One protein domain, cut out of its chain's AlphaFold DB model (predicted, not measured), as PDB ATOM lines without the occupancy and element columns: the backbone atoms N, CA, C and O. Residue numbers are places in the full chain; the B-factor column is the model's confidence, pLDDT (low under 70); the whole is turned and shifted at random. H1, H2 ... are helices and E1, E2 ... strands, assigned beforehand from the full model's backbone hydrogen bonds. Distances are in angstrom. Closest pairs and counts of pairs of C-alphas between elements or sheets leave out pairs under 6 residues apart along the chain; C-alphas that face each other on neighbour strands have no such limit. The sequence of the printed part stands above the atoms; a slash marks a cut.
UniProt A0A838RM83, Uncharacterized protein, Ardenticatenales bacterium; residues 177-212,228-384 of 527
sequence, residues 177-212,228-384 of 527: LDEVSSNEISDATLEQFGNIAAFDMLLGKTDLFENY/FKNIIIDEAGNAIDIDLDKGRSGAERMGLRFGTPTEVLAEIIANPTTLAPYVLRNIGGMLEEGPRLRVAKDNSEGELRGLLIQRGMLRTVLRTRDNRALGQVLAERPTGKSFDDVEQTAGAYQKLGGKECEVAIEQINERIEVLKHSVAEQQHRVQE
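Overview. This is residues 177 to 212 and 228 to 384 of the 527 residues of an uncharacterized protein of Ardenticatenales bacterium (UniProt A0A838RM83). Helix H5 makes the core: H1 crosses it on one side, the long H8 runs back along another, and H3 packs across it, while a small strand hairpin, E1 and E2, packs on H1 on the side away from H5. H7 and H8 meet at a corner and make the long axis, with H6 folded back along H7 at one end and H2 packed near the corner. The printed part has 193 residues, in the order H1 E1 E2 H2 H3 H4 H5 H6 H7 H8; the class is mostly helix, and the sheet E1 - E2 is antiparallel. It is compact, with a radius of gyration of the C-alphas of 16.8 A, yet elongated, spanning 61 by 34 by 32 A.

Arrangement. Look first at H1, residues 187 to 202: it touches the hub H5, residues 300 to 320, at a steep tilt of 47 degrees, the C-alphas of Gly 194 and Ile 309 being closest at 4.2 A. Next come E1, residues 231 to 234, and E2, residues 239 to 241, an antiparallel hairpin with N 232 and O 240 at 2.9 A, within hydrogen-bond range; the closest C-alphas of H1 and E2, Thr 189 and Ala 239, are 5.7 A apart. H2, residues 261 to 270, touches residues 356 to 360 of H8, residues 355 to 384, about perpendicular at 73 degrees, closest at C-alphas 269 and 360, 5.5 A. H3, residues 276 to 283, touches residues 302 to 310 of H5, closest at C-alphas 276 and 306, 4.4 A. H4, residues 285 to 288, is close to H3 but not clearly touching, with C-alphas 280 and 287 closest at 7.5 A. H5 and H8 touch at a shallow tilt of 25 degrees, opposite ways, closest at C-alphas 300 and 371, 5.8 A. H6, residues 325 to 331, and H7, residues 339 to 352, form a helical hairpin, closest at C-alphas 327 and 346, 5.1 A. Helix packing is mostly crossed: leaving out H5 and H7, which touch only at their ends, 2 of the 7 pairs of helices that touch are at a shallow tilt. Every O i to N i+4 pair is within hydrogen-bond range in H1, H2, H3, H5, H6, H7 and H8; H4 is too short for one.

Along the chain. Find C-alpha 187 at (134.936, 136.855, 67.993); from there H1 runs 23.0 A. H5 starts at C-alpha 300, (143.164, 127.354, 62.303), and runs 30.5 A; H7 runs 20.1 A. H8 runs 44.3 A to C-alpha 384 at (129.513, 118.578, 53.198).

Size, cuts and confidence. The C-alphas farthest apart, Ser 338 and Glu 384, are 61.6 A apart. Residues 213 to 227 are not printed, and C-alphas 212 and 228 are 14.7 A apart across this cut. The links E2 to H2 and H4 to H5 are long. Look for pLDDT under 70 in 73 residues, among them 245 to 260, 275 to 299 and 327 to 345.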
ATOM      1  N   LEU A 177     131.529 132.705  82.611       77.75
ATOM      2  CA  LEU A 177     132.314 132.219  81.472       77.75
ATOM      3  C   LEU A 177     132.509 130.688  81.486       77.75
ATOM      4  O   LEU A 177     132.550 130.067  80.427       77.75
ATOM      5  N   ASP A 178     132.555 130.061  82.665       73.00
ATOM      6  CA  ASP A 178     132.637 128.602  82.839       73.00
ATOM      7  C   ASP A 178     131.343 127.845  82.473       73.00
ATOM      8  O   ASP A 178     131.368 126.629  82.258       73.00
ATOM      9  N   GLU A 179     130.214 128.543  82.358       76.19
ATOM     10  CA  GLU A 179     128.915 127.974  81.984       76.19
ATOM     11  C   GLU A 179     128.625 128.062  80.475       76.19
ATOM     12  O   GLU A 179     127.720 127.375  79.983       76.19
ATOM     13  N   VAL A 180     129.383 128.880  79.738       73.50
ATOM     14  CA  VAL A 180     129.194 129.158  78.303       73.50
ATOM     15  C   VAL A 180     129.912 128.115  77.442       73.50
ATOM     16  O   VAL A 180     131.011 127.663  77.760       73.50
ATOM     17  N   SER A 181     129.295 127.702  76.330       71.12
ATOM     18  CA  SER A 181     129.940 126.781  75.379       71.12
ATOM     19  C   SER A 181     130.840 127.509  74.371       71.12
ATOM     20  O   SER A 181     130.539 128.627  73.970       71.12
ATOM     21  N   SER A 182     131.894 126.858  73.854       65.75
ATOM     22  CA  SER A 182     132.792 127.403  72.809       65.75
ATOM     23  C   SER A 182     132.103 127.864  71.566       65.75
ATOM     24  O   SER A 182     132.620 128.770  70.916       65.75
ATOM     25  N   ASN A 183     130.984 127.241  71.241       66.25
ATOM     26  CA  ASN A 183     130.229 127.560  70.048       66.25
ATOM     27  C   ASN A 183     129.306 128.770  70.269       66.25
ATOM     28  O   ASN A 183     128.773 129.301  69.303       66.25
ATOM     29  N   GLU A 184     129.112 129.195  71.524       70.62
ATOM     30  CA  GLU A 184     128.321 130.373  71.903       70.62
ATOM     31  C   GLU A 184     129.188 131.642  72.018       70.62
ATOM     32  O   GLU A 184     128.648 132.744  72.081       70.62
ATOM     33  N   ILE A 185     130.522 131.514  72.035       82.06
ATOM     34  CA  ILE A 185     131.440 132.654  72.168       82.06
ATOM     35  C   ILE A 185     131.759 133.241  70.793       82.06
ATOM     36  O   ILE A 185     132.334 132.571  69.938       82.06
ATOM     37  N   SER A 186     131.425 134.519  70.612       89.25
ATOM     38  CA  SER A 186     131.727 135.268  69.389       89.25
ATOM     39  C   SER A 186     133.167 135.796  69.355       89.25
ATOM     40  O   SER A 186     133.804 135.964  70.398       89.25
ATOM     41  N   ASP A 187     133.649 136.166  68.165       91.31
ATOM     42  CA  ASP A 187     134.936 136.855  67.993       91.31
ATOM     43  C   ASP A 187     135.039 138.120  68.862       91.31
ATOM     44  O   ASP A 187     136.068 138.379  69.486       91.31
ATOM     45  N   ALA A 188     133.948 138.889  68.949       93.00
ATOM     46  CA  ALA A 188     133.888 140.103  69.758       93.00
ATOM     47  C   ALA A 188     134.011 139.795  71.258       93.00
ATOM     48  O   ALA A 188     134.690 140.517  71.986       93.00
ATOM     49  N   THR A 189     133.399 138.702  71.715       91.06
ATOM     50  CA  THR A 189     133.489 138.241  73.105       91.06
ATOM     51  C   THR A 189     134.922 137.817  73.452       91.06
ATOM     52  O   THR A 189     135.413 138.153  74.527       91.06
ATOM     53  N   LEU A 190     135.627 137.141  72.535       88.75
ATOM     54  CA  LEU A 190     137.039 136.761  72.715       88.75
ATOM     55  C   LEU A 190     137.959 137.980  72.811       88.75
ATOM     56  O   LEU A 190     138.853 138.019  73.655       88.75
ATOM     57  N   GLU A 191     137.720 139.003  71.994       92.56
ATOM     58  CA  GLU A 191     138.448 140.268  72.119       92.56
ATOM     59  C   GLU A 191     138.173 140.963  73.452       92.56
ATOM     60  O   GLU A 191     139.098 141.457  74.091       92.56
ATOM     61  N   GLN A 192     136.917 140.998  73.900       93.56
ATOM     62  CA  GLN A 192     136.569 141.583  75.195       93.56
ATOM     63  C   GLN A 192     137.211 140.818  76.357       93.56
ATOM     64  O   GLN A 192     137.666 141.444  77.312       93.56
ATOM     65  N   PHE A 193     137.334 139.495  76.253       88.88
ATOM     66  CA  PHE A 193     138.105 138.698  77.204       88.88
ATOM     67  C   PHE A 193     139.589 139.093  77.203       88.88
ATOM     68  O   PHE A 193     140.172 139.294  78.265       88.88
ATOM     69  N   GLY A 194     140.182 139.313  76.026       88.56
ATOM     70  CA  GLY A 194     141.519 139.901  75.906       88.56
ATOM     71  C   GLY A 194     141.635 141.280  76.566       88.56
ATOM     72  O   GLY A 194     142.627 141.562  77.240       88.56
ATOM     73  N   ASN A 195     140.604 142.125  76.434       92.69
ATOM     74  CA  ASN A 195     140.580 143.428  77.096       92.69
ATOM     75  C   ASN A 195     140.620 143.276  78.626       92.69
ATOM     76  O   ASN A 195     141.389 143.987  79.273       92.69
ATOM     77  N   ILE A 196     139.813 142.359  79.178       89.31
ATOM     78  CA  ILE A 196     139.755 142.044  80.615       89.31
ATOM     79  C   ILE A 196     141.096 141.476  81.092       89.31
ATOM     80  O   ILE A 196     141.625 141.938  82.093       89.31
ATOM     81  N   ALA A 197     141.706 140.555  80.346       84.38
ATOM     82  CA  ALA A 197     142.990 139.959  80.709       84.38
ATOM     83  C   ALA A 197     144.107 141.013  80.839       84.38
ATOM     84  O   ALA A 197     144.834 141.043  81.832       84.38
ATOM     85  N   ALA A 198     144.225 141.931  79.872       85.38
ATOM     86  CA  ALA A 198     145.188 143.031  79.962       85.38
ATOM     87  C   ALA A 198     144.842 144.034  81.077       85.38
ATOM     88  O   ALA A 198     145.735 144.594  81.712       85.38
ATOM     89  N   PHE A 199     143.554 144.261  81.333       86.12
ATOM     90  CA  PHE A 199     143.096 145.098  82.439       86.12
ATOM     91  C   PHE A 199     143.455 144.511  83.804       86.12
ATOM     92  O   PHE A 199     143.967 145.222  84.666       86.12
ATOM     93  N   ASP A 200     143.281 143.208  83.973       80.62
ATOM     94  CA  ASP A 200     143.670 142.507  85.185       80.62
ATOM     95  C   ASP A 200     145.188 142.532  85.373       80.62
ATOM     96  O   ASP A 200     145.655 142.857  86.463       80.62
ATOM     97  N   MET A 201     145.978 142.369  84.307       78.12
ATOM     98  CA  MET A 201     147.433 142.582  84.353       78.12
ATOM     99  C   MET A 201     147.816 143.991  84.835       78.12
ATOM    100  O   MET A 201     148.706 144.134  85.684       78.12
ATOM    101  N   LEU A 202     147.123 145.033  84.359       76.12
ATOM    102  CA  LEU A 202     147.312 146.420  84.807       76.12
ATOM    103  C   LEU A 202     146.976 146.570  86.296       76.12
ATOM    104  O   LEU A 202     147.765 147.106  87.078       76.12
ATOM    105  N   LEU A 203     145.845 146.005  86.719       73.06
ATOM    106  CA  LEU A 203     145.445 145.926  88.122       73.06
ATOM    107  C   LEU A 203     146.254 144.902  88.922       73.06
ATOM    108  O   LEU A 203     145.952 144.696  90.098       73.06
ATOM    109  N   GLY A 204     147.276 144.278  88.310       66.75
ATOM    110  CA  GLY A 204     148.075 143.153  88.803       66.75
ATOM    111  C   GLY A 204     147.250 142.108  89.542       66.75
ATOM    112  O   GLY A 204     147.688 141.612  90.581       66.75
ATOM    113  N   LYS A 205     146.050 141.875  89.022       70.25
ATOM    114  CA  LYS A 205     145.241 140.692  89.205       70.25
ATOM    115  C   LYS A 205     145.828 139.611  88.314       70.25
ATOM    116  O   LYS A 205     146.029 139.791  87.116       70.25
ATOM    117  N   THR A 206     146.194 138.517  88.940       57.19
ATOM    118  CA  THR A 206     146.850 137.376  88.301       57.19
ATOM    119  C   THR A 206     145.967 136.147  88.351       57.19
ATOM    120  O   THR A 206     146.341 135.108  87.841       57.19
ATOM    121  N   ASP A 207     144.780 136.256  88.931       61.12
ATOM    122  CA  ASP A 207     143.849 135.169  89.187       61.12
ATOM    123  C   ASP A 207     143.216 134.589  87.912       61.12
ATOM    124  O   ASP A 207     142.792 133.433  87.932       61.12
ATOM    125  N   LEU A 208     143.218 135.342  86.802       62.81
ATOM    126  CA  LEU A 208     142.941 134.828  85.449       62.81
ATOM    127  C   LEU A 208     144.105 134.031  84.833       62.81
ATOM    128  O   LEU A 208     143.896 133.313  83.860       62.81
ATOM    129  N   PHE A 209     145.318 134.175  85.366       56.19
ATOM    130  CA  PHE A 209     146.560 133.602  84.829       56.19
ATOM    131  C   PHE A 209     147.187 132.554  85.763       56.19
ATOM    132  O   PHE A 209     148.064 131.793  85.365       56.19
ATOM    133  N   GLU A 210     146.751 132.511  87.020       50.66
ATOM    134  CA  GLU A 210     147.135 131.526  88.022       50.66
ATOM    135  C   GLU A 210     146.275 130.278  87.832       50.66
ATOM    136  O   GLU A 210     145.167 130.229  88.355       50.66
ATOM    137  N   ASN A 211     146.765 129.310  87.047       45.81
ATOM    138  CA  ASN A 211     146.481 127.868  87.160       45.81
ATOM    139  C   ASN A 211     147.105 127.103  85.978       45.81
ATOM    140  O   ASN A 211     146.450 126.889  84.960       45.81
ATOM    141  N   TYR A 212     148.351 126.648  86.134       39.44
ATOM    142  CA  TYR A 212     148.854 125.425  85.493       39.44
ATOM    143  C   TYR A 212     150.161 125.003  86.183       39.44
ATOM    144  O   TYR A 212     151.200 125.620  85.962       39.44
ATOM    145  N   PHE A 228     136.867 132.183  86.603       65.81
ATOM    146  CA  PHE A 228     135.939 132.528  85.524       65.81
ATOM    147  C   PHE A 228     134.532 132.877  85.960       65.81
ATOM    148  O   PHE A 228     133.790 133.496  85.202       65.81
ATOM    149  N   LYS A 229     134.189 132.562  87.204       72.69
ATOM    150  CA  LYS A 229     132.978 133.085  87.832       72.69
ATOM    151  C   LYS A 229     133.001 134.609  87.973       72.69
ATOM    152  O   LYS A 229     131.943 135.197  88.165       72.69
ATOM    153  N   ASN A 230     134.176 135.233  87.854       78.38
ATOM    154  CA  ASN A 230     134.349 136.683  87.859       78.38
ATOM    155  C   ASN A 230     134.031 137.325  86.498       78.38
ATOM    156  O   ASN A 230     133.973 138.545  86.420       78.38
ATOM    157  N   ILE A 231     133.824 136.544  85.431       85.31
ATOM    158  CA  ILE A 231     133.482 137.069  84.106       85.31
ATOM    159  C   ILE A 231     132.097 136.567  83.724       85.31
ATOM    160  O   ILE A 231     131.865 135.361  83.633       85.31
ATOM    161  N   ILE A 232     131.180 137.496  83.475       87.81
ATOM    162  CA  ILE A 232     129.831 137.195  82.995       87.81
ATOM    163  C   ILE A 232     129.749 137.500  81.503       87.81
ATOM    164  O   ILE A 232     130.149 138.577  81.067       87.81
ATOM    165  N   ILE A 233     129.197 136.561  80.737       90.31
ATOM    166  CA  ILE A 233     128.714 136.806  79.381       90.31
ATOM    167  C   ILE A 233     127.237 137.187  79.480       90.31
ATOM    168  O   ILE A 233     126.404 136.359  79.868       90.31
ATOM    169  N   ASP A 234     126.925 138.449  79.187       92.06
ATOM    170  CA  ASP A 234     125.551 138.951  79.231       92.06
ATOM    171  C   ASP A 234     124.685 138.396  78.082       92.06
ATOM    172  O   ASP A 234     125.160 137.722  77.166       92.06
ATOM    173  N   GLU A 235     123.384 138.682  78.119       89.81
ATOM    174  CA  GLU A 235     122.435 138.248  77.081       89.81
ATOM    175  C   GLU A 235     122.745 138.822  75.683       89.81
ATOM    176  O   GLU A 235     122.284 138.276  74.680       89.81
ATOM    177  N   ALA A 236     123.533 139.899  75.602       90.19
ATOM    178  CA  ALA A 236     123.997 140.498  74.354       90.19
ATOM    179  C   ALA A 236     125.346 139.921  73.874       90.19
ATOM    180  O   ALA A 236     125.835 140.317  72.815       90.19
ATOM    181  N   GLY A 237     125.936 138.975  74.613       89.69
ATOM    182  CA  GLY A 237     127.212 138.340  74.288       89.69
ATOM    183  C   GLY A 237     128.443 139.137  74.727       89.69
ATOM    184  O   GLY A 237     129.554 138.817  74.294       89.69
ATOM    185  N   ASN A 238     128.280 140.160  75.570       93.12
ATOM    186  CA  ASN A 238     129.400 140.932  76.095       93.12
ATOM    187  C   ASN A 238     130.050 140.216  77.279       93.12
ATOM    188  O   ASN A 238     129.361 139.846  78.227       93.12
ATOM    189  N   ALA A 239     131.376 140.094  77.264       91.62
ATOM    190  CA  ALA A 239     132.157 139.704  78.430       91.62
ATOM    191  C   ALA A 239     132.313 140.899  79.378       91.62
ATOM    192  O   ALA A 239     132.729 141.977  78.945       91.62
ATOM    193  N   ILE A 240     131.971 140.700  80.652       91.19
ATOM    194  CA  ILE A 240     131.939 141.723  81.703       91.19
ATOM    195  C   ILE A 240     132.694 141.202  82.932       91.19
ATOM    196  O   ILE A 240     132.311 140.171  83.482       91.19
ATOM    197  N   ASP A 241     133.727 141.924  83.380       89.69
ATOM    198  CA  ASP A 241     134.439 141.629  84.634       89.69
ATOM    199  C   ASP A 241     133.650 142.167  85.836       89.69
ATOM    200  O   ASP A 241     133.396 143.370  85.939       89.69
ATOM    201  N   ILE A 242     133.248 141.270  86.737       85.50
ATOM    202  CA  ILE A 242     132.469 141.583  87.938       85.50
ATOM    203  C   ILE A 242     133.299 141.579  89.233       85.50
ATOM    204  O   ILE A 242     132.793 142.042  90.257       85.50
ATOM    205  N   ASP A 243     134.553 141.100  89.227       80.06
ATOM    206  CA  ASP A 243     135.418 141.108  90.421       80.06
ATOM    207  C   ASP A 243     136.443 142.243  90.350       80.06
ATOM    208  O   ASP A 243     137.588 142.085  89.936       80.06
ATOM    209  N   LEU A 244     136.032 143.415  90.829       77.50
ATOM    210  CA  LEU A 244     136.881 144.607  90.893       77.50
ATOM    211  C   LEU A 244     137.618 144.764  92.238       77.50
ATOM    212  O   LEU A 244     138.267 145.782  92.477       77.50
ATOM    213  N   ASP A 245     137.490 143.793  93.150       65.81
ATOM    214  CA  ASP A 245     137.911 143.914  94.555       65.81
ATOM    215  C   ASP A 245     139.233 143.211  94.884       65.81
ATOM    216  O   ASP A 245     139.846 143.485  95.934       65.81
ATOM    217  N   LYS A 246     139.652 142.264  94.039       59.00
ATOM    218  CA  LYS A 246     140.887 141.505  94.223       59.00
ATOM    219  C   LYS A 246     142.038 142.168  93.482       59.00
ATOM    220  O   LYS A 246     141.896 142.699  92.395       59.00
ATOM    221  N   GLY A 247     143.189 142.168  94.133       48.75
ATOM    222  CA  GLY A 247     144.435 142.730  93.641       48.75
ATOM    223  C   GLY A 247     145.497 142.430  94.684       48.75
ATOM    224  O   GLY A 247     145.818 143.282  95.507       48.75
ATOM    225  N   ARG A 248     145.985 141.187  94.716       42.78
ATOM    226  CA  ARG A 248     147.228 140.840  95.417       42.78
ATOM    227  C   ARG A 248     148.267 140.407  94.395       42.78
ATOM    228  O   ARG A 248     147.930 139.866  93.355       42.78
ATOM    229  N   SER A 249     149.521 140.670  94.741       42.22
ATOM    230  CA  SER A 249     150.734 140.337  94.007       42.22
ATOM    231  C   SER A 249     150.816 138.847  93.663       42.22
ATOM    232  O   SER A 249     151.297 138.045  94.462       42.22
ATOM    233  N   GLY A 250     150.375 138.468  92.467       40.38
ATOM    234  CA  GLY A 250     150.716 137.163  91.904       40.38
ATOM    235  C   GLY A 250     151.930 137.174  90.997       40.38
ATOM    236  O   GLY A 250     152.289 136.124  90.492       40.38
ATOM    237  N   ALA A 251     152.619 138.307  90.817       37.78
ATOM    238  CA  ALA A 251     153.843 138.334  90.011       37.78
ATOM    239  C   ALA A 251     154.905 137.324  90.506       37.78
ATOM    240  O   ALA A 251     155.633 136.775  89.691       37.78
ATOM    241  N   GLU A 252     154.939 137.006  91.807       37.81
ATOM    242  CA  GLU A 252     155.815 135.963  92.375       37.81
ATOM    243  C   GLU A 252     155.273 134.529  92.216       37.81
ATOM    244  O   GLU A 252     156.015 133.571  92.403       37.81
ATOM    245  N   ARG A 253     153.992 134.358  91.858       39.56
ATOM    246  CA  ARG A 253     153.300 133.060  91.737       39.56
ATOM    247  C   ARG A 253     152.906 132.678  90.315       39.56
ATOM    248  O   ARG A 253     152.462 131.554  90.112       39.56
ATOM    249  N   MET A 254     153.079 133.571  89.337       38.75
ATOM    250  CA  MET A 254     152.554 133.362  87.986       38.75
ATOM    251  C   MET A 254     153.109 132.118  87.284       38.75
ATOM    252  O   MET A 254     152.463 131.663  86.354       38.75
ATOM    253  N   GLY A 255     154.271 131.559  87.657       39.84
ATOM    254  CA  GLY A 255     154.816 130.348  87.010       39.84
ATOM    255  C   GLY A 255     155.013 130.461  85.484       39.84
ATOM    256  O   GLY A 255     155.426 129.501  84.832       39.84
ATOM    257  N   LEU A 256     154.733 131.633  84.904       40.62
ATOM    258  CA  LEU A 256     154.892 131.945  83.500       40.62
ATOM    259  C   LEU A 256     156.390 131.968  83.215       40.62
ATOM    260  O   LEU A 256     157.182 132.525  83.972       40.62
ATOM    261  N   ARG A 257     156.796 131.382  82.086       41.19
ATOM    262  CA  ARG A 257     158.199 131.434  81.636       41.19
ATOM    263  C   ARG A 257     158.657 132.856  81.267       41.19
ATOM    264  O   ARG A 257     159.839 133.050  81.008       41.19
ATOM    265  N   PHE A 258     157.730 133.812  81.241       42.62
ATOM    266  CA  PHE A 258     157.928 135.232  80.977       42.62
ATOM    267  C   PHE A 258     157.537 135.981  82.258       42.62
ATOM    268  O   PHE A 258     156.449 135.732  82.767       42.62
ATOM    269  N   GLY A 259     158.428 136.807  82.812       50.56
ATOM    270  CA  GLY A 259     158.357 137.310  84.186       50.56
ATOM    271  C   GLY A 259     157.186 138.254  84.477       50.56
ATOM    272  O   GLY A 259     156.052 137.818  84.658       50.56
ATOM    273  N   THR A 260     157.438 139.550  84.662       64.56
ATOM    274  CA  THR A 260     156.387 140.499  85.089       64.56
ATOM    275  C   THR A 260     155.255 140.643  84.045       64.56
ATOM    276  O   THR A 260     155.481 140.391  82.863       64.56
ATOM    277  N   PRO A 261     154.030 141.091  84.406       70.38
ATOM    278  CA  PRO A 261     152.943 141.290  83.429       70.38
ATOM    279  C   PRO A 261     153.332 142.165  82.223       70.38
ATOM    280  O   PRO A 261     152.929 141.903  81.090       70.38
ATOM    281  N   THR A 262     154.183 143.166  82.454       72.12
ATOM    282  CA  THR A 262     154.779 144.019  81.420       72.12
ATOM    283  C   THR A 262     155.649 143.222  80.443       72.12
ATOM    284  O   THR A 262     155.600 143.476  79.243       72.12
ATOM    285  N   GLU A 263     156.420 142.243  80.922       71.75
ATOM    286  CA  GLU A 263     157.238 141.368  80.069       71.75
ATOM    287  C   GLU A 263     156.374 140.460  79.200       71.75
ATOM    288  O   GLU A 263     156.666 140.305  78.019       71.75
ATOM    289  N   VAL A 264     155.277 139.918  79.740       73.38
ATOM    290  CA  VAL A 264     154.335 139.100  78.955       73.38
ATOM    291  C   VAL A 264     153.751 139.908  77.796       73.38
ATOM    292  O   VAL A 264     153.696 139.435  76.664       73.38
ATOM    293  N   LEU A 265     153.337 141.149  78.053       78.62
ATOM    294  CA  LEU A 265     152.793 142.025  77.014       78.62
ATOM    295  C   LEU A 265     153.863 142.473  76.015       78.62
ATOM    296  O   LEU A 265     153.584 142.524  74.819       78.62
ATOM    297  N   ALA A 266     155.085 142.753  76.475       79.12
ATOM    298  CA  ALA A 266     156.217 143.049  75.599       79.12
ATOM    299  C   ALA A 266     156.522 141.875  74.657       79.12
ATOM    300  O   ALA A 266     156.766 142.078  73.471       79.12
ATOM    301  N   GLU A 267     156.451 140.653  75.175       76.19
ATOM    302  CA  GLU A 267     156.658 139.423  74.421       76.19
ATOM    303  C   GLU A 267     155.543 139.205  73.384       76.19
ATOM    304  O   GLU A 267     155.836 138.909  72.227       76.19
ATOM    305  N   ILE A 268     154.275 139.468  73.733       80.12
ATOM    306  CA  ILE A 268     153.163 139.477  72.763       80.12
ATOM    307  C   ILE A 268     153.399 140.522  71.665       80.12
ATOM    308  O   ILE A 268     153.154 140.232  70.500       80.12
ATOM    309  N   ILE A 269     153.889 141.718  71.998       83.12
ATOM    310  CA  ILE A 269     154.205 142.752  70.998       83.12
ATOM    311  C   ILE A 269     155.359 142.307  70.087       83.12
ATOM    312  O   ILE A 269     155.316 142.559  68.884       83.12
ATOM    313  N   ALA A 270     156.379 141.643  70.636       79.81
ATOM    314  CA  ALA A 270     157.538 141.174  69.879       79.81
ATOM    315  C   ALA A 270     157.217 139.977  68.967       79.81
ATOM    316  O   ALA A 270     157.813 139.838  67.899       79.81
ATOM    317  N   ASN A 271     156.276 139.127  69.382       76.94
ATOM    318  CA  ASN A 271     155.936 137.858  68.740       76.94
ATOM    319  C   ASN A 271     154.403 137.696  68.564       76.94
ATOM    320  O   ASN A 271     153.807 136.725  69.045       76.94
ATOM    321  N   PRO A 272     153.731 138.632  67.866       79.94
ATOM    322  CA  PRO A 272     152.277 138.790  67.953       79.94
ATOM    323  C   PRO A 272     151.478 137.672  67.287       79.94
ATOM    324  O   PRO A 272     150.372 137.380  67.726       79.94
ATOM    325  N   THR A 273     152.027 137.000  66.273       78.31
ATOM    326  CA  THR A 273     151.350 135.881  65.595       78.31
ATOM    327  C   THR A 273     151.769 134.512  66.128       78.31
ATOM    328  O   THR A 273     150.956 133.594  66.188       78.31
ATOM    329  N   THR A 274     153.019 134.360  66.563       72.50
ATOM    330  CA  THR A 274     153.586 133.070  66.991       72.50
ATOM    331  C   THR A 274     153.166 132.671  68.404       72.50
ATOM    332  O   THR A 274     153.164 131.486  68.735       72.50
ATOM    333  N   LEU A 275     152.768 133.636  69.235       69.81
ATOM    334  CA  LEU A 275     152.348 133.384  70.612       69.81
ATOM    335  C   LEU A 275     150.860 133.089  70.779       69.81
ATOM    336  O   LEU A 275     150.468 132.741  71.888       69.81
ATOM    337  N   ALA A 276     150.032 133.154  69.733       67.75
ATOM    338  CA  ALA A 276     148.592 132.908  69.860       67.75
ATOM    339  C   ALA A 276     148.249 131.570  70.554       67.75
ATOM    340  O   ALA A 276     147.460 131.584  71.506       67.75
ATOM    341  N   PRO A 277     148.883 130.429  70.205       62.34
ATOM    342  CA  PRO A 277     148.643 129.163  70.905       62.34
ATOM    343  C   PRO A 277     149.153 129.168  72.352       62.34
ATOM    344  O   PRO A 277     148.616 128.469  73.209       62.34
ATOM    345  N   TYR A 278     150.202 129.942  72.645       63.00
ATOM    346  CA  TYR A 278     150.752 130.073  73.995       63.00
ATOM    347  C   TYR A 278     149.861 130.953  74.873       63.00
ATOM    348  O   TYR A 278     149.558 130.579  76.001       63.00
ATOM    349  N   VAL A 279     149.377 132.080  74.358       64.44
ATOM    350  CA  VAL A 279     148.414 132.945  75.046       64.44
ATOM    351  C   VAL A 279     147.137 132.165  75.341       64.44
ATOM    352  O   VAL A 279     146.674 132.174  76.477       64.44
ATOM    353  N   LEU A 280     146.643 131.372  74.387       63.16
ATOM    354  CA  LEU A 280     145.555 130.439  74.666       63.16
ATOM    355  C   LEU A 280     145.895 129.393  75.709       63.16
ATOM    356  O   LEU A 280     145.014 129.027  76.454       63.16
ATOM    357  N   ARG A 281     147.124 128.898  75.807       57.50
ATOM    358  CA  ARG A 281     147.464 127.894  76.823       57.50
ATOM    359  C   ARG A 281     147.570 128.481  78.231       57.50
ATOM    360  O   ARG A 281     147.205 127.811  79.185       57.50
ATOM    361  N   ASN A 282     148.074 129.707  78.364       54.97
ATOM    362  CA  ASN A 282     148.339 130.318  79.673       54.97
ATOM    363  C   ASN A 282     147.183 131.181  80.180       54.97
ATOM    364  O   ASN A 282     146.964 131.241  81.380       54.97
ATOM    365  N   ILE A 283     146.429 131.819  79.284       56.19
ATOM    366  CA  ILE A 283     145.160 132.478  79.634       56.19
ATOM    367  C   ILE A 283     143.999 131.471  79.549       56.19
ATOM    368  O   ILE A 283     142.978 131.602  80.216       56.19
ATOM    369  N   GLY A 284     144.146 130.438  78.718       46.09
ATOM    370  CA  GLY A 284     143.085 129.495  78.362       46.09
ATOM    371  C   GLY A 284     143.465 128.019  78.510       46.09
ATOM    372  O   GLY A 284     142.872 127.187  77.820       46.09
ATOM    373  N   GLY A 285     144.298 127.647  79.495       45.28
ATOM    374  CA  GLY A 285     144.230 126.287  80.069       45.28
ATOM    375  C   GLY A 285     142.781 125.898  80.422       45.28
ATOM    376  O   GLY A 285     142.395 124.738  80.456       45.28
ATOM    377  N   MET A 286     141.920 126.901  80.540       42.94
ATOM    378  CA  MET A 286     140.509 126.815  80.827       42.94
ATOM    379  C   MET A 286     139.573 126.872  79.582       42.94
ATOM    380  O   MET A 286     138.377 126.621  79.722       42.94
ATOM    381  N   LEU A 287     140.077 127.145  78.368       43.91
ATOM    382  CA  LEU A 287     139.337 126.936  77.104       43.91
ATOM    383  C   LEU A 287     139.542 125.509  76.574       43.91
ATOM    384  O   LEU A 287     138.622 124.915  76.019       43.91
ATOM    385  N   GLU A 288     140.717 124.920  76.798       41.81
ATOM    386  CA  GLU A 288     141.021 123.555  76.355       41.81
ATOM    387  C   GLU A 288     140.542 122.467  77.343       41.81
ATOM    388  O   GLU A 288     140.147 121.386  76.894       41.81
ATOM    389  N   GLU A 289     140.496 122.746  78.659       38.09
ATOM    390  CA  GLU A 289     140.178 121.741  79.699       38.09
ATOM    391  C   GLU A 289     138.837 121.940  80.434       38.09
ATOM    392  O   GLU A 289     138.385 121.051  81.160       38.09
ATOM    393  N   GLY A 290     138.118 123.041  80.196       36.06
ATOM    394  CA  GLY A 290     136.717 123.152  80.612       36.06
ATOM    395  C   GLY A 290     135.832 122.195  79.792       36.06
ATOM    396  O   GLY A 290     136.021 122.082  78.578       36.06
ATOM    397  N   PRO A 291     134.814 121.524  80.368       32.94
ATOM    398  CA  PRO A 291     133.989 120.544  79.651       32.94
ATOM    399  C   PRO A 291     133.218 121.095  78.433       32.94
ATOM    400  O   PRO A 291     132.498 120.332  77.789       32.94
ATOM    401  N   ARG A 292     133.323 122.390  78.102       43.56
ATOM    402  CA  ARG A 292     132.425 123.063  77.156       43.56
ATOM    403  C   ARG A 292     133.070 124.020  76.158       43.56
ATOM    404  O   ARG A 292     132.316 124.540  75.341       43.56
ATOM    405  N   LEU A 293     134.398 124.190  76.139       39.00
ATOM    406  CA  LEU A 293     135.077 125.119  75.218       39.00
ATOM    407  C   LEU A 293     136.139 124.494  74.284       39.00
ATOM    408  O   LEU A 293     136.988 125.196  73.747       39.00
ATOM    409  N   ARG A 294     136.053 123.180  74.032       41.75
ATOM    410  CA  ARG A 294     137.046 122.411  73.259       41.75
ATOM    411  C   ARG A 294     137.333 123.018  71.881       41.75
ATOM    412  O   ARG A 294     136.460 123.015  71.015       41.75
ATOM    413  N   VAL A 295     138.592 123.372  71.649       38.31
ATOM    414  CA  VAL A 295     139.190 123.469  70.314       38.31
ATOM    415  C   VAL A 295     140.417 122.562  70.308       38.31
ATOM    416  O   VAL A 295     141.159 122.518  71.287       38.31
ATOM    417  N   ALA A 296     140.581 121.751  69.263       37.81
ATOM    418  CA  ALA A 296     141.751 120.890  69.131       37.81
ATOM    419  C   ALA A 296     143.015 121.757  69.015       37.81
ATOM    420  O   ALA A 296     143.016 122.731  68.261       37.81
ATOM    421  N   LYS A 297     144.083 121.393  69.734       41.91
ATOM    422  CA  LYS A 297     145.407 121.966  69.477       41.91
ATOM    423  C   LYS A 297     145.780 121.715  68.012       41.91
ATOM    424  O   LYS A 297     145.509 120.638  67.484       41.91
ATOM    425  N   ASP A 298     146.369 122.734  67.391       49.28
ATOM    426  CA  ASP A 298     146.900 122.732  66.020       49.28
ATOM    427  C   ASP A 298     145.847 122.773  64.895       49.28
ATOM    428  O   ASP A 298     145.976 122.116  63.860       49.28
ATOM    429  N   ASN A 299     144.803 123.594  65.062       64.88
ATOM    430  CA  ASN A 299     143.897 123.958  63.972       64.88
ATOM    431  C   ASN A 299     143.740 125.486  63.823       64.88
ATOM    432  O   ASN A 299     144.002 126.261  64.745       64.88
ATOM    433  N   SER A 300     143.318 125.928  62.633       71.88
ATOM    434  CA  SER A 300     143.164 127.354  62.303       71.88
ATOM    435  C   SER A 300     142.171 128.086  63.212       71.88
ATOM    436  O   SER A 300     142.277 129.296  63.378       71.88
ATOM    437  N   GLU A 301     141.221 127.365  63.817       76.38
ATOM    438  CA  GLU A 301     140.235 127.931  64.740       76.38
ATOM    439  C   GLU A 301     140.858 128.281  66.094       76.38
ATOM    440  O   GLU A 301     140.614 129.365  66.617       76.38
ATOM    441  N   GLY A 302     141.692 127.401  66.651       75.38
ATOM    442  CA  GLY A 302     142.420 127.669  67.886       75.38
ATOM    443  C   GLY A 302     143.332 128.875  67.707       75.38
ATOM    444  O   GLY A 302     143.235 129.842  68.451       75.38
ATOM    445  N   GLU A 303     144.140 128.887  66.647       78.81
ATOM    446  CA  GLU A 303     145.005 130.033  66.349       78.81
ATOM    447  C   GLU A 303     144.207 131.346  66.214       78.81
ATOM    448  O   GLU A 303     144.575 132.351  66.824       78.81
ATOM    449  N   LEU A 304     143.069 131.327  65.506       85.69
ATOM    450  CA  LEU A 304     142.181 132.485  65.361       85.69
ATOM    451  C   LEU A 304     141.697 133.009  66.719       85.69
ATOM    452  O   LEU A 304     141.776 134.210  66.982       85.69
ATOM    453  N   ARG A 305     141.234 132.121  67.606       86.75
ATOM    454  CA  ARG A 305     140.772 132.506  68.949       86.75
ATOM    455  C   ARG A 305     141.888 133.144  69.776       86.75
ATOM    456  O   ARG A 305     141.645 134.141  70.453       86.75
ATOM    457  N   GLY A 306     143.107 132.611  69.700       82.31
ATOM    458  CA  GLY A 306     144.257 133.168  70.414       82.31
ATOM    459  C   GLY A 306     144.636 134.558  69.930       82.31
ATOM    460  O   GLY A 306     144.851 135.454  70.744       82.31
ATOM    461  N   LEU A 307     144.611 134.764  68.615       88.56
ATOM    462  CA  LEU A 307     144.857 136.069  68.009       88.56
ATOM    463  C   LEU A 307     143.782 137.095  68.377       88.56
ATOM    464  O   LEU A 307     144.107 138.256  68.606       88.56
ATOM    465  N   LEU A 308     142.512 136.690  68.478       91.88
ATOM    466  CA  LEU A 308     141.429 137.572  68.928       91.88
ATOM    467  C   LEU A 308     141.643 138.036  70.375       91.88
ATOM    468  O   LEU A 308     141.527 139.228  70.664       91.88
ATOM    469  N   ILE A 309     142.041 137.127  71.268       89.06
ATOM    470  CA  ILE A 309     142.381 137.468  72.656       89.06
ATOM    471  C   ILE A 309     143.596 138.404  72.694       89.06
ATOM    472  O   ILE A 309     143.534 139.461  73.320       89.06
ATOM    473  N   GLN A 310     144.678 138.081  71.976       89.50
ATOM    474  CA  GLN A 310     145.865 138.942  71.893       89.50
ATOM    475  C   GLN A 310     145.533 140.329  71.339       89.50
ATOM    476  O   GLN A 310     146.002 141.332  71.874       89.50
ATOM    477  N   ARG A 311     144.685 140.411  70.307       94.44
ATOM    478  CA  ARG A 311     144.223 141.688  69.756       94.44
ATOM    479  C   ARG A 311     143.510 142.525  70.809       94.44
ATOM    480  O   ARG A 311     143.773 143.723  70.891       94.44
ATOM    481  N   GLY A 312     142.634 141.912  71.605       94.25
ATOM    482  CA  GLY A 312     141.983 142.573  72.737       94.25
ATOM    483  C   GLY A 312     142.997 143.104  73.751       94.25
ATOM    484  O   GLY A 312     143.004 144.293  74.072       94.25
ATOM    485  N   MET A 313     143.943 142.256  74.166       91.81
ATOM    486  CA  MET A 313     145.003 142.650  75.099       91.81
ATOM    487  C   MET A 313     145.796 143.856  74.584       91.81
ATOM    488  O   MET A 313     145.934 144.857  75.288       91.81
ATOM    489  N   LEU A 314     146.267 143.802  73.334       93.31
ATOM    490  CA  LEU A 314     147.038 144.884  72.727       93.31
ATOM    491  C   LEU A 314     146.211 146.156  72.530       93.31
ATOM    492  O   LEU A 314     146.735 147.248  72.720       93.31
ATOM    493  N   ARG A 315     144.914 146.059  72.218       94.81
ATOM    494  CA  ARG A 315     144.027 147.235  72.148       94.81
ATOM    495  C   ARG A 315     143.887 147.918  73.506       94.81
ATOM    496  O   ARG A 315     143.920 149.147  73.560       94.81
ATOM    497  N   THR A 316     143.766 147.154  74.590       93.06
ATOM    498  CA  THR A 316     143.782 147.709  75.952       93.06
ATOM    499  C   THR A 316     145.126 148.362  76.265       93.06
ATOM    500  O   THR A 316     145.143 149.494  76.748       93.06
ATOM    501  N   VAL A 317     146.249 147.716  75.929       91.25
ATOM    502  CA  VAL A 317     147.596 148.289  76.117       91.25
ATOM    503  C   VAL A 317     147.783 149.568  75.302       91.25
ATOM    504  O   VAL A 317     148.242 150.566  75.843       91.25
ATOM    505  N   LEU A 318     147.357 149.609  74.042       93.12
ATOM    506  CA  LEU A 318     147.427 150.804  73.200       93.12
ATOM    507  C   LEU A 318     146.669 151.988  73.824       93.12
ATOM    508  O   LEU A 318     147.153 153.117  73.803       93.12
ATOM    509  N   ARG A 319     145.513 151.736  74.454       91.69
ATOM    510  CA  ARG A 319     144.728 152.768  75.161       91.69
ATOM    511  C   ARG A 319     145.436 153.326  76.397       91.69
ATOM    512  O   ARG A 319     145.058 154.398  76.862       91.69
ATOM    513  N   THR A 320     146.459 152.649  76.924       88.25
ATOM    514  CA  THR A 320     147.248 153.170  78.049       88.25
ATOM    515  C   THR A 320     148.130 154.350  77.654       88.25
ATOM    516  O   THR A 320     148.332 155.228  78.489       88.25
ATOM    517  N   ARG A 321     148.590 154.410  76.392       86.62
ATOM    518  CA  ARG A 321     149.544 155.411  75.882       86.62
ATOM    519  C   ARG A 321     149.169 156.840  76.262       86.62
ATOM    520  O   ARG A 321     150.001 157.592  76.755       86.62
ATOM    521  N   ASP A 322     147.904 157.187  76.054       78.38
ATOM    522  CA  ASP A 322     147.391 158.548  76.229       78.38
ATOM    523  C   ASP A 322     146.591 158.713  77.537       78.38
ATOM    524  O   ASP A 322     145.992 159.759  77.802       78.38
ATOM    525  N   ASN A 323     146.590 157.687  78.394       78.62
ATOM    526  CA  ASN A 323     145.803 157.669  79.615       78.62
ATOM    527  C   ASN A 323     146.593 158.260  80.787       78.62
ATOM    528  O   ASN A 323     147.261 157.560  81.547       78.62
ATOM    529  N   ARG A 324     146.491 159.582  80.954       67.94
ATOM    530  CA  ARG A 324     147.116 160.299  82.081       67.94
ATOM    531  C   ARG A 324     146.566 159.874  83.445       67.94
ATOM    532  O   ARG A 324     147.278 159.991  84.437       67.94
ATOM    533  N   ALA A 325     145.334 159.363  83.490       64.88
ATOM    534  CA  ALA A 325     144.747 158.838  84.715       64.88
ATOM    535  C   ALA A 325     145.366 157.491  85.116       64.88
ATOM    536  O   ALA A 325     145.305 157.140  86.284       64.88
ATOM    537  N   LEU A 326     146.032 156.763  84.207       72.62
ATOM    538  CA  LEU A 326     146.648 155.469  84.518       72.62
ATOM    539  C   LEU A 326     147.720 155.556  85.616       72.62
ATOM    540  O   LEU A 326     147.788 154.677  86.469       72.62
ATOM    541  N   GLY A 327     148.541 156.613  85.615       65.06
ATOM    542  CA  GLY A 327     149.576 156.818  86.637       65.06
ATOM    543  C   GLY A 327     148.985 157.067  88.023       65.06
ATOM    544  O   GLY A 327     149.386 156.426  88.991       65.06
ATOM    545  N   GLN A 328     147.955 157.917  88.100       63.28
ATOM    546  CA  GLN A 328     147.150 158.087  89.315       63.28
ATOM    547  C   GLN A 328     146.506 156.759  89.712       63.28
ATOM    548  O   GLN A 328     146.470 156.404  90.889       63.28
ATOM    549  N   VAL A 329     146.080 155.982  88.708       61.53
ATOM    550  CA  VAL A 329     145.355 154.749  88.943       61.53
ATOM    551  C   VAL A 329     146.225 153.665  89.588       61.53
ATOM    552  O   VAL A 329     145.848 152.947  90.512       61.53
ATOM    553  N   LEU A 330     147.457 153.549  89.125       63.94
ATOM    554  CA  LEU A 330     148.383 152.600  89.713       63.94
ATOM    555  C   LEU A 330     148.863 153.079  91.101       63.94
ATOM    556  O   LEU A 330     149.231 152.238  91.919       63.94
ATOM    557  N   ALA A 331     148.815 154.390  91.391       60.47
ATOM    558  CA  ALA A 331     149.300 155.001  92.639       60.47
ATOM    559  C   ALA A 331     148.375 154.842  93.833       60.47
ATOM    560  O   ALA A 331     148.851 154.643  94.947       60.47
ATOM    561  N   GLU A 332     147.065 154.858  93.615       58.16
ATOM    562  CA  GLU A 332     146.094 154.607  94.688       58.16
ATOM    563  C   GLU A 332     145.951 153.107  94.997       58.16
ATOM    564  O   GLU A 332     145.177 152.692  95.865       58.16
ATOM    565  N   ARG A 333     146.716 152.260  94.298       56.84
ATOM    566  CA  ARG A 333     146.713 150.824  94.514       56.84
ATOM    567  C   ARG A 333     147.407 150.508  95.847       56.84
ATOM    568  O   ARG A 333     148.584 150.828  96.014       56.84
ATOM    569  N   PRO A 334     146.738 149.816  96.789       49.88
ATOM    570  CA  PRO A 334     147.335 149.424  98.057       49.88
ATOM    571  C   PRO A 334     148.264 148.228  97.811       49.88
ATOM    572  O   PRO A 334     147.921 147.082  98.085       49.88
ATOM    573  N   THR A 335     149.416 148.481  97.194       51.28
ATOM    574  CA  THR A 335     150.355 147.442  96.742       51.28
ATOM    575  C   THR A 335     151.445 147.136  97.755       51.28
ATOM    576  O   THR A 335     152.202 146.193  97.546       51.28
ATOM    577  N   GLY A 336     151.571 147.929  98.823       46.09
ATOM    578  CA  GLY A 336     152.760 147.890  99.677       46.09
ATOM    579  C   GLY A 336     154.057 148.234  98.927       46.09
ATOM    580  O   GLY A 336     155.128 148.115  99.512       46.09
ATOM    581  N   LYS A 337     153.966 148.647  97.652       51.12
ATOM    582  CA  LYS A 337     155.078 149.133  96.835       51.12
ATOM    583  C   LYS A 337     155.212 150.642  96.994       51.12
ATOM    584  O   LYS A 337     154.254 151.319  97.374       51.12
ATOM    585  N   SER A 338     156.406 151.156  96.723       50.50
ATOM    586  CA  SER A 338     156.655 152.593  96.763       50.50
ATOM    587  C   SER A 338     155.908 153.306  95.627       50.50
ATOM    588  O   SER A 338     155.566 152.700  94.610       50.50
ATOM    589  N   PHE A 339     155.647 154.604  95.796       48.72
ATOM    590  CA  PHE A 339     155.065 155.444  94.743       48.72
ATOM    591  C   PHE A 339     155.925 155.436  93.461       48.72
ATOM    592  O   PHE A 339     155.391 155.455  92.355       48.72
ATOM    593  N   ASP A 340     157.244 155.302  93.607       51.44
ATOM    594  CA  ASP A 340     158.186 155.240  92.487       51.44
ATOM    595  C   ASP A 340     157.997 153.955  91.652       51.44
ATOM    596  O   ASP A 340     157.999 154.002  90.420       51.44
ATOM    597  N   ASP A 341     157.733 152.811  92.299       59.59
ATOM    598  CA  ASP A 341     157.470 151.529  91.616       59.59
ATOM    599  C   ASP A 341     156.188 151.581  90.775       59.59
ATOM    600  O   ASP A 341     156.067 150.961  89.712       59.59
ATOM    601  N   VAL A 342     155.199 152.316  91.273       59.78
ATOM    602  CA  VAL A 342     153.935 152.553  90.590       59.78
ATOM    603  C   VAL A 342     154.145 153.398  89.341       59.78
ATOM    604  O   VAL A 342     153.644 153.039  88.274       59.78
ATOM    605  N   GLU A 343     154.830 154.533  89.477       63.88
ATOM    606  CA  GLU A 343     155.033 155.473  88.376       63.88
ATOM    607  C   GLU A 343     155.869 154.816  87.273       63.88
ATOM    608  O   GLU A 343     155.537 154.914  86.089       63.88
ATOM    609  N   GLN A 344     156.871 154.020  87.663       68.88
ATOM    610  CA  GLN A 344     157.636 153.182  86.747       68.88
ATOM    611  C   GLN A 344     156.752 152.153  86.029       68.88
ATOM    612  O   GLN A 344     156.882 151.968  84.817       68.88
ATOM    613  N   THR A 345     155.831 151.503  86.745       67.44
ATOM    614  CA  THR A 345     154.891 150.537  86.155       67.44
ATOM    615  C   THR A 345     153.958 151.222  85.152       67.44
ATOM    616  O   THR A 345     153.798 150.740  84.030       67.44
ATOM    617  N   ALA A 346     153.388 152.376  85.508       71.69
ATOM    618  CA  ALA A 346     152.524 153.161  84.628       71.69
ATOM    619  C   ALA A 346     153.257 153.621  83.361       71.69
ATOM    620  O   ALA A 346     152.746 153.455  82.251       71.69
ATOM    621  N   GLY A 347     154.476 154.142  83.525       78.00
ATOM    622  CA  GLY A 347     155.337 154.546  82.420       78.00
ATOM    623  C   GLY A 347     155.716 153.373  81.516       78.00
ATOM    624  O   GLY A 347     155.755 153.524  80.295       78.00
ATOM    625  N   ALA A 348     155.929 152.180  82.082       79.62
ATOM    626  CA  ALA A 348     156.190 150.977  81.302       79.62
ATOM    627  C   ALA A 348     154.994 150.604  80.413       79.62
ATOM    628  O   ALA A 348     155.182 150.364  79.223       79.62
ATOM    629  N   TYR A 349     153.768 150.633  80.945       82.25
ATOM    630  CA  TYR A 349     152.560 150.377  80.153       82.25
ATOM    631  C   TYR A 349     152.335 151.423  79.058       82.25
ATOM    632  O   TYR A 349     152.123 151.056  77.903       82.25
ATOM    633  N   GLN A 350     152.475 152.713  79.379       85.44
ATOM    634  CA  GLN A 350     152.380 153.791  78.387       85.44
ATOM    635  C   GLN A 350     153.390 153.617  77.249       85.44
ATOM    636  O   GLN A 350     153.055 153.835  76.085       85.44
ATOM    637  N   LYS A 351     154.616 153.187  77.575       86.44
ATOM    638  CA  LYS A 351     155.659 152.900  76.590       86.44
ATOM    639  C   LYS A 351     155.333 151.664  75.747       86.44
ATOM    640  O   LYS A 351     155.566 151.693  74.543       86.44
ATOM    641  N   LEU A 352     154.769 150.612  76.350       86.00
ATOM    642  CA  LEU A 352     154.294 149.434  75.614       86.00
ATOM    643  C   LEU A 352     153.180 149.781  74.626       86.00
ATOM    644  O   LEU A 352     153.179 149.245  73.526       86.00
ATOM    645  N   GLY A 353     152.284 150.714  74.961       84.81
ATOM    646  CA  GLY A 353     151.259 151.240  74.050       84.81
ATOM    647  C   GLY A 353     151.800 152.059  72.864       84.81
ATOM    648  O   GLY A 353     151.049 152.813  72.251       84.81
ATOM    649  N   GLY A 354     153.095 151.967  72.559       88.75
ATOM    650  CA  GLY A 354     153.778 152.692  71.492       88.75
ATOM    651  C   GLY A 354     153.512 152.169  70.075       88.75
ATOM    652  O   GLY A 354     152.576 151.413  69.808       88.75
ATOM    653  N   LYS A 355     154.368 152.598  69.141       89.81
ATOM    654  CA  LYS A 355     154.282 152.291  67.701       89.81
ATOM    655  C   LYS A 355     154.350 150.785  67.432       89.81
ATOM    656  O   LYS A 355     153.674 150.275  66.549       89.81
ATOM    657  N   GLU A 356     155.155 150.077  68.211       89.12
ATOM    658  CA  GLU A 356     155.359 148.635  68.122       89.12
ATOM    659  C   GLU A 356     154.063 147.868  68.415       89.12
ATOM    660  O   GLU A 356     153.769 146.879  67.749       89.12
ATOM    661  N   CYS A 357     153.242 148.360  69.350       91.62
ATOM    662  CA  CYS A 357     151.933 147.783  69.645       91.62
ATOM    663  C   CYS A 357     150.942 147.977  68.485       91.62
ATOM    664  O   CYS A 357     150.203 147.050  68.158       91.62
ATOM    665  N   GLU A 358     150.958 149.138  67.818       93.44
ATOM    666  CA  GLU A 358     150.147 149.378  66.611       93.44
ATOM    667  C   GLU A 358     150.512 148.388  65.497       93.44
ATOM    668  O   GLU A 358     149.630 147.725  64.951       93.44
ATOM    669  N   VAL A 359     151.812 148.218  65.226       93.38
ATOM    670  CA  VAL A 359     152.314 147.270  64.217       93.38
ATOM    671  C   VAL A 359     151.937 145.829  64.573       93.38
ATOM    672  O   VAL A 359     151.498 145.071  63.710       93.38
ATOM    673  N   ALA A 360     152.052 145.444  65.845       91.69
ATOM    674  CA  ALA A 360     151.641 144.122  66.310       91.69
ATOM    675  C   ALA A 360     150.135 143.870  66.096       91.69
ATOM    676  O   ALA A 360     149.744 142.791  65.650       91.69
ATOM    677  N   ILE A 361     149.281 144.872  66.348       95.12
ATOM    678  CA  ILE A 361     147.838 144.790  66.072       95.12
ATOM    679  C   ILE A 361     147.572 144.627  64.569       95.12
ATOM    680  O   ILE A 361     146.705 143.838  64.194       95.12
ATOM    681  N   GLU A 362     148.292 145.351  63.708       95.56
ATOM    682  CA  GLU A 362     148.177 145.221  62.249       95.56
ATOM    683  C   GLU A 362     148.539 143.805  61.779       95.56
ATOM    684  O   GLU A 362     147.739 143.175  61.086       95.56
ATOM    685  N   GLN A 363     149.659 143.249  62.253       92.62
ATOM    686  CA  GLN A 363     150.076 141.873  61.942       92.62
ATOM    687  C   GLN A 363     149.043 140.831  62.393       92.62
ATOM    688  O   GLN A 363     148.756 139.869  61.676       92.62
ATOM    689  N   ILE A 364     148.444 141.026  63.572       92.94
ATOM    690  CA  ILE A 364     147.366 140.161  64.061       92.94
ATOM    691  C   ILE A 364     146.126 140.274  63.169       92.94
ATOM    692  O   ILE A 364     145.522 139.252  62.847       92.94
ATOM    693  N   ASN A 365     145.743 141.481  62.745       95.94
ATOM    694  CA  ASN A 365     144.586 141.670  61.867       95.94
ATOM    695  C   ASN A 365     144.763 140.939  60.534       95.94
ATOM    696  O   ASN A 365     143.852 140.229  60.114       95.94
ATOM    697  N   GLU A 366     145.933 141.062  59.905       94.06
ATOM    698  CA  GLU A 366     146.249 140.344  58.666       94.06
ATOM    699  C   GLU A 366     146.132 138.827  58.856       94.06
ATOM    700  O   GLU A 366     145.493 138.137  58.057       94.06
ATOM    701  N   ARG A 367     146.683 138.298  59.956       92.25
ATOM    702  CA  ARG A 367     146.628 136.862  60.256       92.25
ATOM    703  C   ARG A 367     145.208 136.369  60.550       92.25
ATOM    704  O   ARG A 367     144.844 135.284  60.097       92.25
ATOM    705  N   ILE A 368     144.403 137.156  61.268       93.12
ATOM    706  CA  ILE A 368     142.995 136.850  61.558       93.12
ATOM    707  C   ILE A 368     142.196 136.698  60.264       93.12
ATOM    708  O   ILE A 368     141.451 135.729  60.128       93.12
ATOM    709  N   GLU A 369     142.357 137.611  59.306       93.38
ATOM    710  CA  GLU A 369     141.616 137.539  58.043       93.38
ATOM    711  C   GLU A 369     141.988 136.285  57.239       93.38
ATOM    712  O   GLU A 369     141.103 135.574  56.759       93.38
ATOM    713  N   VAL A 370     143.275 135.918  57.194       90.44
ATOM    714  CA  VAL A 370     143.725 134.653  56.580       90.44
ATOM    715  C   VAL A 370     143.092 133.434  57.263       90.44
ATOM    716  O   VAL A 370     142.610 132.516  56.596       90.44
ATOM    717  N   LEU A 371     143.066 133.409  58.597       86.31
ATOM    718  CA  LEU A 371     142.533 132.273  59.347       86.31
ATOM    719  C   LEU A 371     141.014 132.159  59.250       86.31
ATOM    720  O   LEU A 371     140.518 131.038  59.172       86.31
ATOM    721  N   LYS A 372     140.269 133.268  59.184       89.31
ATOM    722  CA  LYS A 372     138.813 133.238  58.968       89.31
ATOM    723  C   LYS A 372     138.444 132.509  57.680       89.31
ATOM    724  O   LYS A 372     137.528 131.689  57.693       89.31
ATOM    725  N   HIS A 373     139.181 132.756  56.595       87.12
ATOM    726  CA  HIS A 373     138.993 132.021  55.345       87.12
ATOM    727  C   HIS A 373     139.269 130.521  55.526       87.12
ATOM    728  O   HIS A 373     138.419 129.700  55.183       87.12
ATOM    729  N   SER A 374     140.395 130.160  56.154       81.75
ATOM    730  CA  SER A 374     140.749 128.756  56.432       81.75
ATOM    731  C   SER A 374     139.691 128.037  57.284       81.75
ATOM    732  O   SER A 374     139.279 126.918  56.968       81.75
ATOM    733  N   VAL A 375     139.204 128.687  58.346       81.06
ATOM    734  CA  VAL A 375     138.175 128.140  59.242       81.06
ATOM    735  C   VAL A 375     136.853 127.955  58.500       81.06
ATOM    736  O   VAL A 375     136.244 126.891  58.612       81.06
ATOM    737  N   ALA A 376     136.427 128.929  57.690       82.44
ATOM    738  CA  ALA A 376     135.208 128.814  56.890       82.44
ATOM    739  C   ALA A 376     135.278 127.632  55.903       82.44
ATOM    740  O   ALA A 376     134.333 126.851  55.792       82.44
ATOM    741  N   GLU A 377     136.419 127.438  55.238       79.31
ATOM    742  CA  GLU A 377     136.641 126.296  54.344       79.31
ATOM    743  C   GLU A 377     136.647 124.953  55.086       79.31
ATOM    744  O   GLU A 377     136.148 123.945  54.580       79.31
ATOM    745  N   GLN A 378     137.238 124.894  56.283       74.62
ATOM    746  CA  GLN A 378     137.199 123.698  57.132       74.62
ATOM    747  C   GLN A 378     135.762 123.370  57.553       74.62
ATOM    748  O   GLN A 378     135.331 122.224  57.422       74.62
ATOM    749  N   GLN A 379     134.992 124.371  57.980       77.25
ATOM    750  CA  GLN A 379     133.593 124.201  58.370       77.25
ATOM    751  C   GLN A 379     132.721 123.744  57.197       77.25
ATOM    752  O   GLN A 379     131.921 122.822  57.368       77.25
ATOM    753  N   HIS A 380     132.909 124.317  56.005       78.06
ATOM    754  CA  HIS A 380     132.199 123.892  54.798       78.06
ATOM    755  C   HIS A 380     132.472 122.417  54.477       78.06
ATOM    756  O   HIS A 380     131.535 121.634  54.326       78.06
ATOM    757  N   ARG A 381     133.746 121.997  54.482       76.25
ATOM    758  CA  ARG A 381     134.136 120.592  54.254       76.25
ATOM    759  C   ARG A 381     133.496 119.637  55.264       76.25
ATOM    760  O   ARG A 381     133.027 118.564  54.887       76.25
ATOM    761  N   VAL A 382     133.440 120.027  56.539       74.62
ATOM    762  CA  VAL A 382     132.787 119.234  57.595       74.62
ATOM    763  C   VAL A 382     131.273 119.146  57.377       74.62
ATOM    764  O   VAL A 382     130.686 118.083  57.581       74.62
ATOM    765  N   GLN A 383     130.621 120.233  56.958       76.06
ATOM    766  CA  GLN A 383     129.187 120.233  56.657       76.06
ATOM    767  C   GLN A 383     128.861 119.354  55.443       76.06
ATOM    768  O   GLN A 383     127.931 118.550  55.512       76.06
ATOM    769  N   GLU A 384     129.655 119.438  54.375       80.75
ATOM    770  CA  GLU A 384     129.513 118.578  53.198       80.75
ATOM    771  C   GLU A 384     129.712 117.098  53.539       80.75
ATOM    772  O   GLU A 384     128.945 116.253  53.076       80.75
TER     773      GLU A 384